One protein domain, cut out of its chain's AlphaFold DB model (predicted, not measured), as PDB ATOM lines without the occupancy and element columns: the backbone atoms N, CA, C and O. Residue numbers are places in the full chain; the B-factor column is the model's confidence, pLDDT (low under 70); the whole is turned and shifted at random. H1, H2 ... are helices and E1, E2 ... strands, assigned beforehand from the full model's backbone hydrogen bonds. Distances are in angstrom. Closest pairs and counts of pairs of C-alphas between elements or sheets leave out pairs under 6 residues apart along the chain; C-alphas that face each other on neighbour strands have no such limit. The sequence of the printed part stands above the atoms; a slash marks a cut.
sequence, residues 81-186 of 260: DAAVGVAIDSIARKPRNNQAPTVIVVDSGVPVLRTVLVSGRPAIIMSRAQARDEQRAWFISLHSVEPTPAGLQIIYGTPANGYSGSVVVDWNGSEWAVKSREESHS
ATOM      1  N   ASP A  81     432.247 410.392 387.910       95.56
ATOM      2  CA  ASP A  81     433.169 409.539 387.156       95.56
ATOM      3  C   ASP A  81     434.156 408.833 388.098       95.56
ATOM      4  O   ASP A  81     434.375 407.622 387.973       95.56
ATOM      5  N   ALA A  82     434.709 409.560 389.077       95.19
ATOM      6  CA  ALA A  82     435.614 408.996 390.076       95.19
ATOM      7  C   ALA A  82     434.906 408.001 391.011       95.19
ATOM      8  O   ALA A  82     435.416 406.903 391.252       95.19
ATOM      9  N   ALA A  83     433.711 408.350 391.493       95.44
ATOM     10  CA  ALA A  83     432.900 407.484 392.344       95.44
ATOM     11  C   ALA A  83     432.521 406.170 391.636       95.44
ATOM     12  O   ALA A  83     432.662 405.081 392.204       95.44
ATOM     13  N   VAL A  84     432.100 406.256 390.367       96.69
ATOM     14  CA  VAL A  84     431.832 405.079 389.532       96.69
ATOM     15  C   VAL A  84     433.104 404.260 389.334       96.69
ATOM     16  O   VAL A  84     433.046 403.043 389.467       96.69
ATOM     17  N   GLY A  85     434.258 404.887 389.092       95.75
ATOM     18  CA  GLY A  85     435.544 404.187 388.976       95.75
ATOM     19  C   GLY A  85     435.852 403.296 390.183       95.75
ATOM     20  O   GLY A  85     436.086 402.095 390.020       95.75
ATOM     21  N   VAL A  86     435.741 403.851 391.395       95.81
ATOM     22  CA  VAL A  86     435.943 403.113 392.657       95.81
ATOM     23  C   VAL A  86     434.946 401.965 392.813       95.81
ATOM     24  O   VAL A  86     435.325 400.848 393.181       95.81
ATOM     25  N   ALA A  87     433.671 402.200 392.500       96.44
ATOM     26  CA  ALA A  87     432.659 401.155 392.573       96.44
ATOM     27  C   ALA A  87     432.945 400.015 391.588       96.44
ATOM     28  O   ALA A  87     432.903 398.844 391.977       96.44
ATOM     29  N   ILE A  88     433.283 400.346 390.339       95.38
ATOM     30  CA  ILE A  88     433.614 399.376 389.296       95.38
ATOM     31  C   ILE A  88     434.851 398.553 389.679       95.38
ATOM     32  O   ILE A  88     434.834 397.331 389.521       95.38
ATOM     33  N   ASP A  89     435.894 399.173 390.233       93.00
ATOM     34  CA  ASP A  89     437.089 398.461 390.705       93.00
ATOM     35  C   ASP A  89     436.767 397.404 391.764       93.00
ATOM     36  O   ASP A  89     437.349 396.318 391.764       93.00
ATOM     37  N   SER A  90     435.788 397.679 392.626       92.25
ATOM     38  CA  SER A  90     435.365 396.732 393.659       92.25
ATOM     39  C   SER A  90     434.632 395.502 393.104       92.25
ATOM     40  O   SER A  90     434.622 394.447 393.745       92.25
ATOM     41  N   ILE A  91     434.033 395.603 391.913       90.75
ATOM     42  CA  ILE A  91     433.211 394.541 391.304       90.75
ATOM     43  C   ILE A  91     433.881 393.853 390.114       90.75
ATOM     44  O   ILE A  91     433.487 392.738 389.763       90.75
ATOM     45  N   ALA A  92     434.871 394.487 389.481       83.19
ATOM     46  CA  ALA A  92     435.483 394.013 388.249       83.19
ATOM     47  C   ALA A  92     436.218 392.678 388.458       83.19
ATOM     48  O   ALA A  92     437.378 392.613 388.863       83.19
ATOM     49  N   ARG A  93     435.551 391.575 388.107       71.62
ATOM     50  CA  ARG A  93     436.160 390.243 388.004       71.62
ATOM     51  C   ARG A  93     436.858 390.154 386.649       71.62
ATOM     52  O   ARG A  93     436.256 389.723 385.667       71.62
ATOM     53  N   LYS A  94     438.093 390.660 386.575       55.38
ATOM     54  CA  LYS A  94     438.872 390.712 385.327       55.38
ATOM     55  C   LYS A  94     438.921 389.320 384.669       55.38
ATOM     56  O   LYS A  94     439.231 388.343 385.357       55.38
ATOM     57  N   PRO A  95     438.665 389.197 383.351       50.25
ATOM     58  CA  PRO A  95     439.097 388.020 382.606       50.25
ATOM     59  C   PRO A  95     440.604 387.826 382.827       50.25
ATOM     60  O   PRO A  95     441.331 388.810 382.954       50.25
ATOM     61  N   ARG A  96     441.099 386.578 382.839       44.19
ATOM     62  CA  ARG A  96     442.522 386.244 383.108       44.19
ATOM     63  C   ARG A  96     443.540 387.068 382.300       44.19
ATOM     64  O   ARG A  96     444.697 387.154 382.699       44.19
ATOM     65  N   ASN A  97     443.133 387.665 381.181       49.81
ATOM     66  CA  ASN A  97     443.969 388.548 380.387       49.81
ATOM     67  C   ASN A  97     443.823 390.016 380.846       49.81
ATOM     68  O   ASN A  97     443.009 390.767 380.313       49.81
ATOM     69  N   ASN A  98     444.642 390.425 381.824       53.88
ATOM     70  CA  ASN A  98     444.694 391.759 382.460       53.88
ATOM     71  C   ASN A  98     444.961 392.957 381.508       53.88
ATOM     72  O   ASN A  98     445.172 394.082 381.967       53.88
ATOM     73  N   GLN A  99     444.998 392.743 380.193       63.53
ATOM     74  CA  GLN A  99     445.364 393.762 379.211       63.53
ATOM     75  C   GLN A  99     444.166 394.497 378.606       63.53
ATOM     76  O   GLN A  99     444.307 395.685 378.304       63.53
ATOM     77  N   ALA A 100     443.006 393.846 378.474       76.88
ATOM     78  CA  ALA A 100     441.828 394.466 377.872       76.88
ATOM     79  C   ALA A 100     441.244 395.572 378.776       76.88
ATOM     80  O   ALA A 100     441.206 395.398 379.998       76.88
ATOM     81  N   PRO A 101     440.813 396.714 378.207       86.62
ATOM     82  CA  PRO A 101     440.129 397.751 378.970       86.62
ATOM     83  C   PRO A 101     438.772 397.248 379.479       86.62
ATOM     84  O   PRO A 101     438.099 396.460 378.815       86.62
ATOM     85  N   THR A 102     438.361 397.726 380.655       91.31
ATOM     86  CA  THR A 102     437.025 397.449 381.198       91.31
ATOM     87  C   THR A 102     435.976 398.116 380.318       91.31
ATOM     88  O   THR A 102     436.067 399.313 380.055       91.31
ATOM     89  N   VAL A 103     434.973 397.354 379.884       94.19
ATOM     90  CA  VAL A 103     433.825 397.883 379.144       94.19
ATOM     91  C   VAL A 103     432.663 398.112 380.109       94.19
ATOM     92  O   VAL A 103     432.263 397.197 380.835       94.19
ATOM     93  N   ILE A 104     432.125 399.327 380.098       95.75
ATOM     94  CA  ILE A 104     430.960 399.751 380.871       95.75
ATOM     95  C   ILE A 104     429.832 400.064 379.890       95.75
ATOM     96  O   ILE A 104     429.959 400.943 379.038       95.75
ATOM     97  N   VAL A 105     428.725 399.340 380.018       96.50
ATOM     98  CA  VAL A 105     427.500 399.564 379.250       96.50
ATOM     99  C   VAL A 105     426.516 400.322 380.124       96.50
ATOM    100  O   VAL A 105     426.139 399.831 381.183       96.50
ATOM    101  N   VAL A 106     426.099 401.510 379.699       96.75
ATOM    102  CA  VAL A 106     425.169 402.354 380.462       96.75
ATOM    103  C   VAL A 106     423.738 402.223 379.943       96.75
ATOM    104  O   VAL A 106     423.487 402.301 378.733       96.75
ATOM    105  N   ASP A 107     422.800 402.022 380.868       93.31
ATOM    106  CA  ASP A 107     421.365 402.052 380.599       93.31
ATOM    107  C   ASP A 107     420.849 403.501 380.496       93.31
ATOM    108  O   ASP A 107     421.498 404.466 380.909       93.31
ATOM    109  N   SER A 108     419.656 403.667 379.922       85.25
ATOM    110  CA  SER A 108     418.994 404.972 379.848       85.25
ATOM    111  C   SER A 108     418.703 405.513 381.249       85.25
ATOM    112  O   SER A 108     418.084 404.817 382.049       85.25
ATOM    113  N   GLY A 109     419.087 406.762 381.517       84.88
ATOM    114  CA  GLY A 109     418.872 407.416 382.814       84.88
ATOM    115  C   GLY A 109     420.100 407.422 383.726       84.88
ATOM    116  O   GLY A 109     420.112 408.165 384.703       84.88
ATOM    117  N   VAL A 110     421.159 406.679 383.385       91.75
ATOM    118  CA  VAL A 110     422.475 406.842 384.020       91.75
ATOM    119  C   VAL A 110     423.082 408.193 383.589       91.75
ATOM    120  O   VAL A 110     422.997 408.535 382.404       91.75
ATOM    121  N   PRO A 111     423.692 408.975 384.505       90.62
ATOM    122  CA  PRO A 111     424.398 410.207 384.160       90.62
ATOM    123  C   PRO A 111     425.458 409.990 383.076       90.62
ATOM    124  O   PRO A 111     426.049 408.916 382.968       90.62
ATOM    125  N   VAL A 112     425.729 411.023 382.275       90.62
ATOM    126  CA  VAL A 112     426.755 410.946 381.226       90.62
ATOM    127  C   VAL A 112     428.134 410.821 381.866       90.62
ATOM    128  O   VAL A 112     428.645 411.790 382.424       90.62
ATOM    129  N   LEU A 113     428.733 409.643 381.725       93.31
ATOM    130  CA  LEU A 113     430.089 409.346 382.176       93.31
ATOM    131  C   LEU A 113     431.096 409.711 381.085       93.31
ATOM    132  O   LEU A 113     430.857 409.422 379.907       93.31
ATOM    133  N   ARG A 114     432.221 410.333 381.450       89.75
ATOM    134  CA  ARG A 114     433.232 410.777 380.470       89.75
ATOM    135  C   ARG A 114     434.570 410.078 380.651       89.75
ATOM    136  O   ARG A 114     435.142 409.587 379.682       89.75
ATOM    137  N   THR A 115     435.058 410.027 381.883       91.31
ATOM    138  CA  THR A 115     436.451 409.693 382.196       91.31
ATOM    139  C   THR A 115     436.529 408.748 383.390       91.31
ATOM    140  O   THR A 115     437.208 409.008 384.379       91.31
ATOM    141  N   VAL A 116     435.831 407.617 383.304       95.12
ATOM    142  CA  VAL A 116     435.882 406.598 384.359       95.12
ATOM    143  C   VAL A 116     437.219 405.862 384.298       95.12
ATOM    144  O   VAL A 116     437.539 405.199 383.306       95.12
ATOM    145  N   LEU A 117     437.985 405.958 385.382       93.50
ATOM    146  CA  LEU A 117     439.206 405.188 385.580       93.50
ATOM    147  C   LEU A 117     438.894 403.938 386.401       93.50
ATOM    148  O   LEU A 117     438.339 404.022 387.490       93.50
ATOM    149  N   VAL A 118     439.289 402.779 385.880       91.12
ATOM    150  CA  VAL A 118     439.189 401.482 386.553       91.12
ATOM    151  C   VAL A 118     440.602 400.936 386.689       91.12
ATOM    152  O   VAL A 118     441.289 400.691 385.693       91.12
ATOM    153  N   SER A 119     441.073 400.790 387.922       87.75
ATOM    154  CA  SER A 119     442.434 400.393 388.273       87.75
ATOM    155  C   SER A 119     443.475 401.313 387.620       87.75
ATOM    156  O   SER A 119     444.488 400.846 387.098       87.75
ATOM    157  N   GLY A 120     443.183 402.617 387.565       88.06
ATOM    158  CA  GLY A 120     444.038 403.631 386.940       88.06
ATOM    159  C   GLY A 120     444.053 403.630 385.406       88.06
ATOM    160  O   GLY A 120     444.860 404.342 384.811       88.06
ATOM    161  N   ARG A 121     443.190 402.851 384.737       90.06
ATOM    162  CA  ARG A 121     443.089 402.803 383.268       90.06
ATOM    163  C   ARG A 121     441.718 403.299 382.802       90.06
ATOM    164  O   ARG A 121     440.726 402.975 383.451       90.06
ATOM    165  N   PRO A 122     441.630 404.031 381.681       93.44
ATOM    166  CA  PRO A 122     440.343 404.474 381.154       93.44
ATOM    167  C   PRO A 122     439.477 403.278 380.749       93.44
ATOM    168  O   PRO A 122     439.936 402.372 380.044       93.44
ATOM    169  N   ALA A 123     438.225 403.283 381.201       93.88
ATOM    170  CA  ALA A 123     437.206 402.346 380.750       93.88
ATOM    171  C   ALA A 123     436.652 402.756 379.377       93.88
ATOM    172  O   ALA A 123     436.614 403.936 379.026       93.88
ATOM    173  N   ILE A 124     436.177 401.776 378.610       95.06
ATOM    174  CA  ILE A 124     435.361 402.031 377.422       95.06
ATOM    175  C   ILE A 124     433.916 402.164 377.891       95.06
ATOM    176  O   ILE A 124     433.345 401.204 378.403       95.06
ATOM    177  N   ILE A 125     433.328 403.341 377.701       96.06
ATOM    178  CA  ILE A 125     431.936 403.623 378.053       96.06
ATOM    179  C   ILE A 125     431.103 403.564 376.774       96.06
ATOM    180  O   ILE A 125     431.437 404.211 375.782       96.06
ATOM    181  N   MET A 126     430.021 402.792 376.789       95.94
ATOM    182  CA  MET A 126     429.125 402.647 375.644       95.94
ATOM    183  C   MET A 126     427.665 402.544 376.079       95.94
ATOM    184  O   MET A 126     427.348 402.083 377.172       95.94
ATOM    185  N   SER A 127     426.755 402.956 375.208       96.12
ATOM    186  CA  SER A 127     425.321 402.732 375.389       96.12
ATOM    187  C   SER A 127     424.952 401.261 375.180       96.12
ATOM    188  O   SER A 127     425.653 400.519 374.486       96.12
ATOM    189  N   ARG A 128     423.785 400.847 375.692       95.62
ATOM    190  CA  ARG A 128     423.194 399.535 375.357       95.62
ATOM    191  C   ARG A 128     423.095 399.293 373.847       95.62
ATOM    192  O   ARG A 128     423.343 398.179 373.398       95.62
ATOM    193  N   ALA A 129     422.741 400.319 373.069       95.56
ATOM    194  CA  ALA A 129     422.614 400.209 371.616       95.56
ATOM    195  C   ALA A 129     423.966 399.909 370.953       95.56
ATOM    196  O   ALA A 129     424.060 398.974 370.169       95.56
ATOM    197  N   GLN A 130     425.030 400.614 371.345       96.69
ATOM    198  CA  GLN A 130     426.385 400.334 370.858       96.69
ATOM    199  C   GLN A 130     426.860 398.935 371.262       96.69
ATOM    200  O   GLN A 130     427.376 398.202 370.424       96.69
ATOM    201  N   ALA A 131     426.635 398.524 372.515       95.94
ATOM    202  CA  ALA A 131     426.989 397.180 372.975       95.94
ATOM    203  C   ALA A 131     426.278 396.089 372.159       95.94
ATOM    204  O   ALA A 131     426.894 395.092 371.775       95.94
ATOM    205  N   ARG A 132     424.992 396.311 371.858       96.25
ATOM    206  CA  ARG A 132     424.172 395.454 371.000       96.25
ATOM    207  C   ARG A 132     424.706 395.411 369.569       96.25
ATOM    208  O   ARG A 132     424.846 394.332 368.995       96.25
ATOM    209  N   ASP A 133     425.014 396.570 369.003       96.31
ATOM    210  CA  ASP A 133     425.482 396.691 367.626       96.31
ATOM    211  C   ASP A 133     426.877 396.099 367.448       96.31
ATOM    212  O   ASP A 133     427.122 395.462 366.429       96.31
ATOM    213  N   GLU A 134     427.755 396.205 368.444       96.06
ATOM    214  CA  GLU A 134     429.080 395.574 368.475       96.06
ATOM    215  C   GLU A 134     429.046 394.098 368.907       96.06
ATOM    216  O   GLU A 134     430.046 393.394 368.771       96.06
ATOM    217  N   GLN A 135     427.899 393.601 369.382       94.50
ATOM    218  CA  GLN A 135     427.733 392.246 369.917       94.50
ATOM    219  C   GLN A 135     428.731 391.909 371.036       94.50
ATOM    220  O   GLN A 135     429.392 390.865 371.022       94.50
ATOM    221  N   ARG A 136     428.824 392.807 372.026       93.88
ATOM    222  CA  ARG A 136     429.639 392.643 373.239       93.88
ATOM    223  C   ARG A 136     429.100 391.552 374.166       93.88
ATOM    224  O   ARG A 136     427.892 391.382 374.317       93.88
ATOM    225  N   ALA A 137     429.994 390.845 374.844       90.81
ATOM    226  CA  ALA A 137     429.650 389.802 375.812       90.81
ATOM    227  C   ALA A 137     430.420 389.917 377.130       90.81
ATOM    228  O   ALA A 137     430.064 389.246 378.095       90.81
ATOM    229  N   TRP A 138     431.466 390.742 377.208       90.94
ATOM    230  CA  TRP A 138     432.228 390.936 378.442       90.94
ATOM    231  C   TRP A 138     432.238 392.401 378.840       90.94
ATOM    232  O   TRP A 138     433.106 393.175 378.452       90.94
ATOM    233  N   PHE A 139     431.251 392.772 379.645       93.50
ATOM    234  CA  PHE A 139     431.088 394.130 380.141       93.50
ATOM    235  C   PHE A 139     430.376 394.150 381.491       93.50
ATOM    236  O   PHE A 139     429.804 393.149 381.940       93.50
ATOM    237  N   ILE A 140     430.407 395.319 382.118       95.19
ATOM    238  CA  ILE A 140     429.616 395.657 383.295       95.19
ATOM    239  C   ILE A 140     428.475 396.563 382.833       95.19
ATOM    240  O   ILE A 140     428.724 397.586 382.205       95.19
ATOM    241  N   SER A 141     427.233 396.183 383.110       95.94
ATOM    242  CA  SER A 141     426.047 397.004 382.859       95.94
ATOM    243  C   SER A 141     425.796 397.901 384.068       95.94
ATOM    244  O   SER A 141     425.715 397.392 385.184       95.94
ATOM    245  N   LEU A 142     425.648 399.205 383.860       97.00
ATOM    246  CA  LEU A 142     425.185 400.153 384.871       97.00
ATOM    247  C   LEU A 142     423.711 400.455 384.630       97.00
ATOM    248  O   LEU A 142     423.347 400.932 383.557       97.00
ATOM    249  N   HIS A 143     422.886 400.162 385.629       95.81
ATOM    250  CA  HIS A 143     421.434 400.320 385.570       95.81
ATOM    251  C   HIS A 143     420.984 401.660 386.151       95.81
ATOM    252  O   HIS A 143     420.148 402.336 385.559       95.81
ATOM    253  N   SER A 144     421.557 402.060 387.287       96.19
ATOM    254  CA  SER A 144     421.327 403.378 387.879       96.19
ATOM    255  C   SER A 144     422.545 403.858 388.664       96.19
ATOM    256  O   SER A 144     423.372 403.060 389.121       96.19
ATOM    257  N   VAL A 145     422.663 405.179 388.771       96.38
ATOM    258  CA  VAL A 145     423.636 405.877 389.612       96.38
ATOM    259  C   VAL A 145     422.868 406.979 390.324       96.38
ATOM    260  O   VAL A 145     422.449 407.953 389.699       96.38
ATOM    261  N   GLU A 146     422.635 406.784 391.612       94.19
ATOM    262  CA  GLU A 146     421.729 407.600 392.413       94.19
ATOM    263  C   GLU A 146     422.492 408.261 393.563       94.19
ATOM    264  O   GLU A 146     423.342 407.618 394.181       94.19
ATOM    265  N   PRO A 147     422.228 409.539 393.873       92.94
ATOM    266  CA  PRO A 147     422.861 410.200 395.003       92.94
ATOM    267  C   PRO A 147     422.380 409.620 396.337       92.94
ATOM    268  O   PRO A 147     421.191 409.385 396.544       92.94
ATOM    269  N   THR A 148     423.309 409.457 397.275       92.62
ATOM    270  CA  THR A 148     423.041 409.201 398.697       92.62
ATOM    271  C   THR A 148     423.436 410.440 399.514       92.62
ATOM    272  O   THR A 148     424.095 411.338 398.984       92.62
ATOM    273  N   PRO A 149     423.093 410.528 400.814       89.69
ATOM    274  CA  PRO A 149     423.507 411.663 401.643       89.69
ATOM    275  C   PRO A 149     425.026 411.891 401.714       89.69
ATOM    276  O   PRO A 149     425.451 413.014 401.974       89.69
ATOM    277  N   ALA A 150     425.831 410.844 401.506       88.75
ATOM    278  CA  ALA A 150     427.288 410.882 401.633       88.75
ATOM    279  C   ALA A 150     428.038 410.531 400.331       88.75
ATOM    280  O   ALA A 150     429.269 410.561 400.311       88.75
ATOM    281  N   GLY A 151     427.329 410.218 399.241       94.00
ATOM    282  CA  GLY A 151     427.957 409.763 398.006       94.00
ATOM    283  C   GLY A 151     426.977 409.249 396.954       94.00
ATOM    284  O   GLY A 151     426.025 409.949 396.613       94.00
ATOM    285  N   LEU A 152     427.230 408.056 396.407       96.38
ATOM    286  CA  LEU A 152     426.445 407.448 395.328       96.38
ATOM    287  C   LEU A 152     426.106 405.982 395.616       96.38
ATOM    288  O   LEU A 152     426.923 405.225 396.136       96.38
ATOM    289  N   GLN A 153     424.919 405.563 395.190       97.06
ATOM    290  CA  GLN A 153     424.518 404.172 395.060       97.06
ATOM    291  C   GLN A 153     424.484 403.801 393.580       97.06
ATOM    292  O   GLN A 153     423.873 404.484 392.762       97.06
ATOM    293  N   ILE A 154     425.148 402.705 393.234       97.75
ATOM    294  CA  ILE A 154     425.307 402.237 391.861       97.75
ATOM    295  C   ILE A 154     424.695 400.849 391.756       97.75
ATOM    296  O   ILE A 154     425.144 399.920 392.431       97.75
ATOM    297  N   ILE A 155     423.688 400.702 390.899       97.50
ATOM    298  CA  ILE A 155     423.063 399.414 390.593       97.50
ATOM    299  C   ILE A 155     423.682 398.864 389.311       97.50
ATOM    300  O   ILE A 155     423.714 399.545 388.283       97.50
ATOM    301  N   TYR A 156     424.181 397.630 389.364       96.31
ATOM    302  CA  TYR A 156     424.984 397.051 388.290       96.31
ATOM    303  C   TYR A 156     424.648 395.586 387.990       96.31
ATOM    304  O   TYR A 156     424.109 394.847 388.818       96.31
ATOM    305  N   GLY A 157     425.064 395.149 386.803       95.00
ATOM    306  CA  GLY A 157     425.082 393.759 386.365       95.00
ATOM    307  C   GLY A 157     426.415 393.391 385.714       95.00
ATOM    308  O   GLY A 157     427.016 394.181 384.997       95.00
ATOM    309  N   THR A 158     426.881 392.163 385.918       93.62
ATOM    310  CA  THR A 158     428.010 391.554 385.197       93.62
ATOM    311  C   THR A 158     427.507 390.297 384.479       93.62
ATOM    312  O   THR A 158     427.721 389.164 384.922       93.62
ATOM    313  N   PRO A 159     426.763 390.467 383.372       90.44
ATOM    314  CA  PRO A 159     425.976 389.390 382.778       90.44
ATOM    315  C   PRO A 159     426.839 388.212 382.300       90.44
ATOM    316  O   PRO A 159     426.388 387.072 382.347       90.44
ATOM    317  N   ALA A 160     428.106 388.437 381.929       87.12
ATOM    318  CA  ALA A 160     429.051 387.368 381.587       87.12
ATOM    319  C   ALA A 160     429.247 386.334 382.712       87.12
ATOM    320  O   ALA A 160     429.365 385.143 382.437       87.12
ATOM    321  N   ASN A 161     429.242 386.793 383.965       84.94
ATOM    322  CA  ASN A 161     429.436 385.965 385.155       84.94
ATOM    323  C   ASN A 161     428.123 385.713 385.911       84.94
ATOM    324  O   ASN A 161     428.127 385.045 386.935       84.94
ATOM    325  N   GLY A 162     427.012 386.283 385.436       90.31
ATOM    326  CA  GLY A 162     425.699 386.175 386.057       90.31
ATOM    327  C   GLY A 162     425.574 386.804 387.438       90.31
ATOM    328  O   GLY A 162     424.689 386.396 388.185       90.31
ATOM    329  N   TYR A 163     426.414 387.785 387.782       93.75
ATOM    330  CA  TYR A 163     426.231 388.561 389.011       93.75
ATOM    331  C   TYR A 163     425.499 389.870 388.745       93.75
ATOM    332  O   TYR A 163     425.678 390.480 387.693       93.75
ATOM    333  N   SER A 164     424.739 390.334 389.723       95.12
ATOM    334  CA  SER A 164     424.155 391.676 389.761       95.12
ATOM    335  C   SER A 164     424.022 392.137 391.202       95.12
ATOM    336  O   SER A 164     423.927 391.310 392.116       95.12
ATOM    337  N   GLY A 165     423.988 393.444 391.419       96.38
ATOM    338  CA  GLY A 165     423.907 393.970 392.769       96.38
ATOM    339  C   GLY A 165     423.985 395.481 392.847       96.38
ATOM    340  O   GLY A 165     423.729 396.186 391.869       96.38
ATOM    341  N   SER A 166     424.350 395.955 394.032       97.75
ATOM    342  CA  SER A 166     424.505 397.369 394.340       97.75
ATOM    343  C   SER A 166     425.852 397.631 395.012       97.75
ATOM    344  O   SER A 166     426.389 396.776 395.723       97.75
ATOM    345  N   VAL A 167     426.420 398.808 394.767       98.25
ATOM    346  CA  VAL A 167     427.581 399.328 395.496       98.25
ATOM    347  C   VAL A 167     427.233 400.717 395.995       98.25
ATOM    348  O   VAL A 167     426.756 401.540 395.219       98.25
ATOM    349  N   VAL A 168     427.485 400.981 397.272       97.88
ATOM    350  CA  VAL A 168     427.439 402.335 397.826       97.88
ATOM    351  C   VAL A 168     428.868 402.821 397.994       97.88
ATOM    352  O   VAL A 168     429.687 402.142 398.619       97.88
ATOM    353  N   VAL A 169     429.163 403.985 397.428       97.62
ATOM    354  CA  VAL A 169     430.437 404.687 397.581       97.62
ATOM    355  C   VAL A 169     430.192 406.011 398.280       97.62
ATOM    356  O   VAL A 169     429.308 406.762 397.881       97.62
ATOM    357  N   ASP A 170     430.994 406.296 399.298       96.12
ATOM    358  CA  ASP A 170     430.925 407.536 400.064       96.12
ATOM    359  C   ASP A 170     432.183 408.369 399.817       96.12
ATOM    360  O   ASP A 170     433.278 407.830 399.627       96.12
ATOM    361  N   TRP A 171     432.030 409.691 399.857       93.06
ATOM    362  CA  TRP A 171     433.154 410.614 399.926       93.06
ATOM    363  C   TRP A 171     433.525 410.849 401.392       93.06
ATOM    364  O   TRP A 171     432.723 411.370 402.167       93.06
ATOM    365  N   ASN A 172     434.747 410.491 401.788       88.38
ATOM    366  CA  ASN A 172     435.196 410.632 403.181       88.38
ATOM    367  C   ASN A 172     435.868 411.985 403.495       88.38
ATOM    368  O   ASN A 172     436.327 412.191 404.617       88.38
ATOM    369  N   GLY A 173     435.941 412.897 402.521       85.06
ATOM    370  CA  GLY A 173     436.645 414.180 402.634       85.06
ATOM    371  C   GLY A 173     437.954 414.246 401.844       85.06
ATOM    372  O   GLY A 173     438.363 415.343 401.471       85.06
ATOM    373  N   SER A 174     438.577 413.104 401.536       88.62
ATOM    374  CA  SER A 174     439.818 413.029 400.747       88.62
ATOM    375  C   SER A 174     439.751 412.066 399.564       88.62
ATOM    376  O   SER A 174     440.461 412.268 398.581       88.62
ATOM    377  N   GLU A 175     438.924 411.025 399.645       91.81
ATOM    378  CA  GLU A 175     438.786 410.014 398.601       91.81
ATOM    379  C   GLU A 175     437.388 409.381 398.591       91.81
ATOM    380  O   GLU A 175     436.640 409.420 399.575       91.81
ATOM    381  N   TRP A 176     437.054 408.770 397.454       94.88
ATOM    382  CA  TRP A 176     435.894 407.897 397.314       94.88
ATOM    383  C   TRP A 176     436.222 406.511 397.868       94.88
ATOM    384  O   TRP A 176     437.227 405.913 397.487       94.88
ATOM    385  N   ALA A 177     435.355 405.972 398.722       95.62
ATOM    386  CA  ALA A 177     435.533 404.648 399.310       95.62
ATOM    387  C   ALA A 177     434.246 403.822 399.244       95.62
ATOM    388  O   ALA A 177     433.142 404.341 399.403       95.62
ATOM    389  N   VAL A 178     434.385 402.509 399.045       96.94
ATOM    390  CA  VAL A 178     433.248 401.581 399.086       96.94
ATOM    391  C   VAL A 178     432.748 401.453 400.518       96.94
ATOM    392  O   VAL A 178     433.474 400.996 401.401       96.94
ATOM    393  N   LYS A 179     431.487 401.817 400.737       97.12
ATOM    394  CA  LYS A 179     430.820 401.707 402.032       97.12
ATOM    395  C   LYS A 179     430.158 400.351 402.217       97.12
ATOM    396  O   LYS A 179     430.292 399.728 403.270       97.12
ATOM    397  N   SER A 180     429.428 399.907 401.201       96.75
ATOM    398  CA  SER A 180     428.741 398.621 401.200       96.75
ATOM    399  C   SER A 180     428.629 398.071 399.785       96.75
ATOM    400  O   SER A 180     428.696 398.799 398.792       96.75
ATOM    401  N   ARG A 181     428.467 396.752 399.707       96.69
ATOM    402  CA  ARG A 181     428.219 396.034 398.467       96.69
ATOM    403  C   ARG A 181     427.262 394.896 398.745       96.69
ATOM    404  O   ARG A 181     427.516 394.072 399.621       96.69
ATOM    405  N   GLU A 182     426.224 394.821 397.934       96.75
ATOM    406  CA  GLU A 182     425.335 393.674 397.873       96.75
ATOM    407  C   GLU A 182     425.497 393.009 396.515       96.75
ATOM    408  O   GLU A 182     425.671 393.670 395.487       96.75
ATOM    409  N   GLU A 183     425.480 391.682 396.503       95.12
ATOM    410  CA  GLU A 183     425.663 390.913 395.284       95.12
ATOM    411  C   GLU A 183     424.795 389.659 395.312       95.12
ATOM    412  O   GLU A 183     424.657 388.980 396.329       95.12
ATOM    413  N   SER A 184     424.233 389.342 394.155       94.88
ATOM    414  CA  SER A 184     423.471 388.130 393.890       94.88
ATOM    415  C   SER A 184     424.001 387.461 392.626       94.88
ATOM    416  O   SER A 184     424.529 388.132 391.738       94.88
ATOM    417  N   HIS A 185     423.868 386.136 392.540       94.50
ATOM    418  CA  HIS A 185     424.255 385.358 391.364       94.50
ATOM    419  C   HIS A 185     423.040 384.632 390.782       94.50
ATOM    420  O   HIS A 185     422.361 383.878 391.481       94.50
ATOM    421  N   SER A 186     422.777 384.838 389.493       91.06
ATOM    422  CA  SER A 186     421.664 384.234 388.770       91.06
ATOM    423  C   SER A 186     422.020 383.966 387.311       91.06
ATOM    424  O   SER A 186     422.024 384.857 386.458       91.06
TER     425      SER A 186
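Overview. This is residues 81 to 186 of the 260 residues of an uncharacterized protein of Caulobacter sp. 35-67-4 (UniProt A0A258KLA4). A twisted sheet of six strands curls round one helix, H1; the four longer strands, E3 to E6, wrap round H1 as an antiparallel wall. The short strands E1 and E2 continue the sheet beyond E3, and the small helix H2 packs near them at one end of the domain. The printed part has 106 residues, with two named helices and six named strands in the order H1 E1 E2 H2 E3 E4 E5 E6, mixed in class. The sheet runs E2 E1 E3 E4 E5 E6 and is mixed, with E2, E1 and E3 parallel and the rest antiparallel. The whole is compact, with a radius of gyration of the C-alphas of 13.1 A, and spans 39 by 27 by 27 A.

Along the chain. H1, residues 81 to 91, starts at C-alpha 81 (433.169, 409.539, 387.156) and is 15.6 A long. E1 is residues 103 to 106, 9.8 A, and E2 residues 124 to 127, 10.3 A. H2, residues 128 to 134, is 9.9 A long. E3, residues 140 to 147, measures 19.9 A and bends by 61 degrees at residue 143. E4, residues 151 to 158, measures 22.3 A, and E5, residues 163 to 171, 25.6 A. E6, residues 176 to 185, measures 26.1 A, bends by 59 degrees at residue 179 and ends at C-alpha 185 (424.255, 385.358, 391.364).

Arrangement. E3, E4, E5 and E6 form a meander, each strand the antiparallel neighbour of the one before, in three hairpins. N 141 and O 157 are 2.8 A apart between E3 and E4, N 154 and O 167 2.8 A between E4 and E5, and N 168 and O 180 2.9 A between E5 and E6. E1 is parallel to E3, with N 105 and O 140 at 2.8 A, and to E2, with N 104 and O 124 at 2.8 A. E2, H2 and E3 form a split strand-helix-strand unit, two strands of one sheet that are not neighbours, with a helix between them along the chain and E1 between them in the sheet, and its crossover is right-handed. H1 is on the sheet, in two layers, a helix on one face; its closest C-alphas to E6 are those of Ala 83 and Trp 176, 5.8 A. H2 is on the sheet over E2, at a height over the sheet of 7.6 A, slantwise to the strands at 36 degrees on the local plane. H1 and H2 are apart. Every O i to N i+4 pair is within hydrogen-bond range in H1 and H2.

Size, cuts and confidence. The C-alphas farthest apart, of Asp 133 and Gly 173, are 40.7 A apart. The printed part has no cut. The links H1 to E1 and E1 to E2 are long. Residues 94 to 99 have pLDDT under 70.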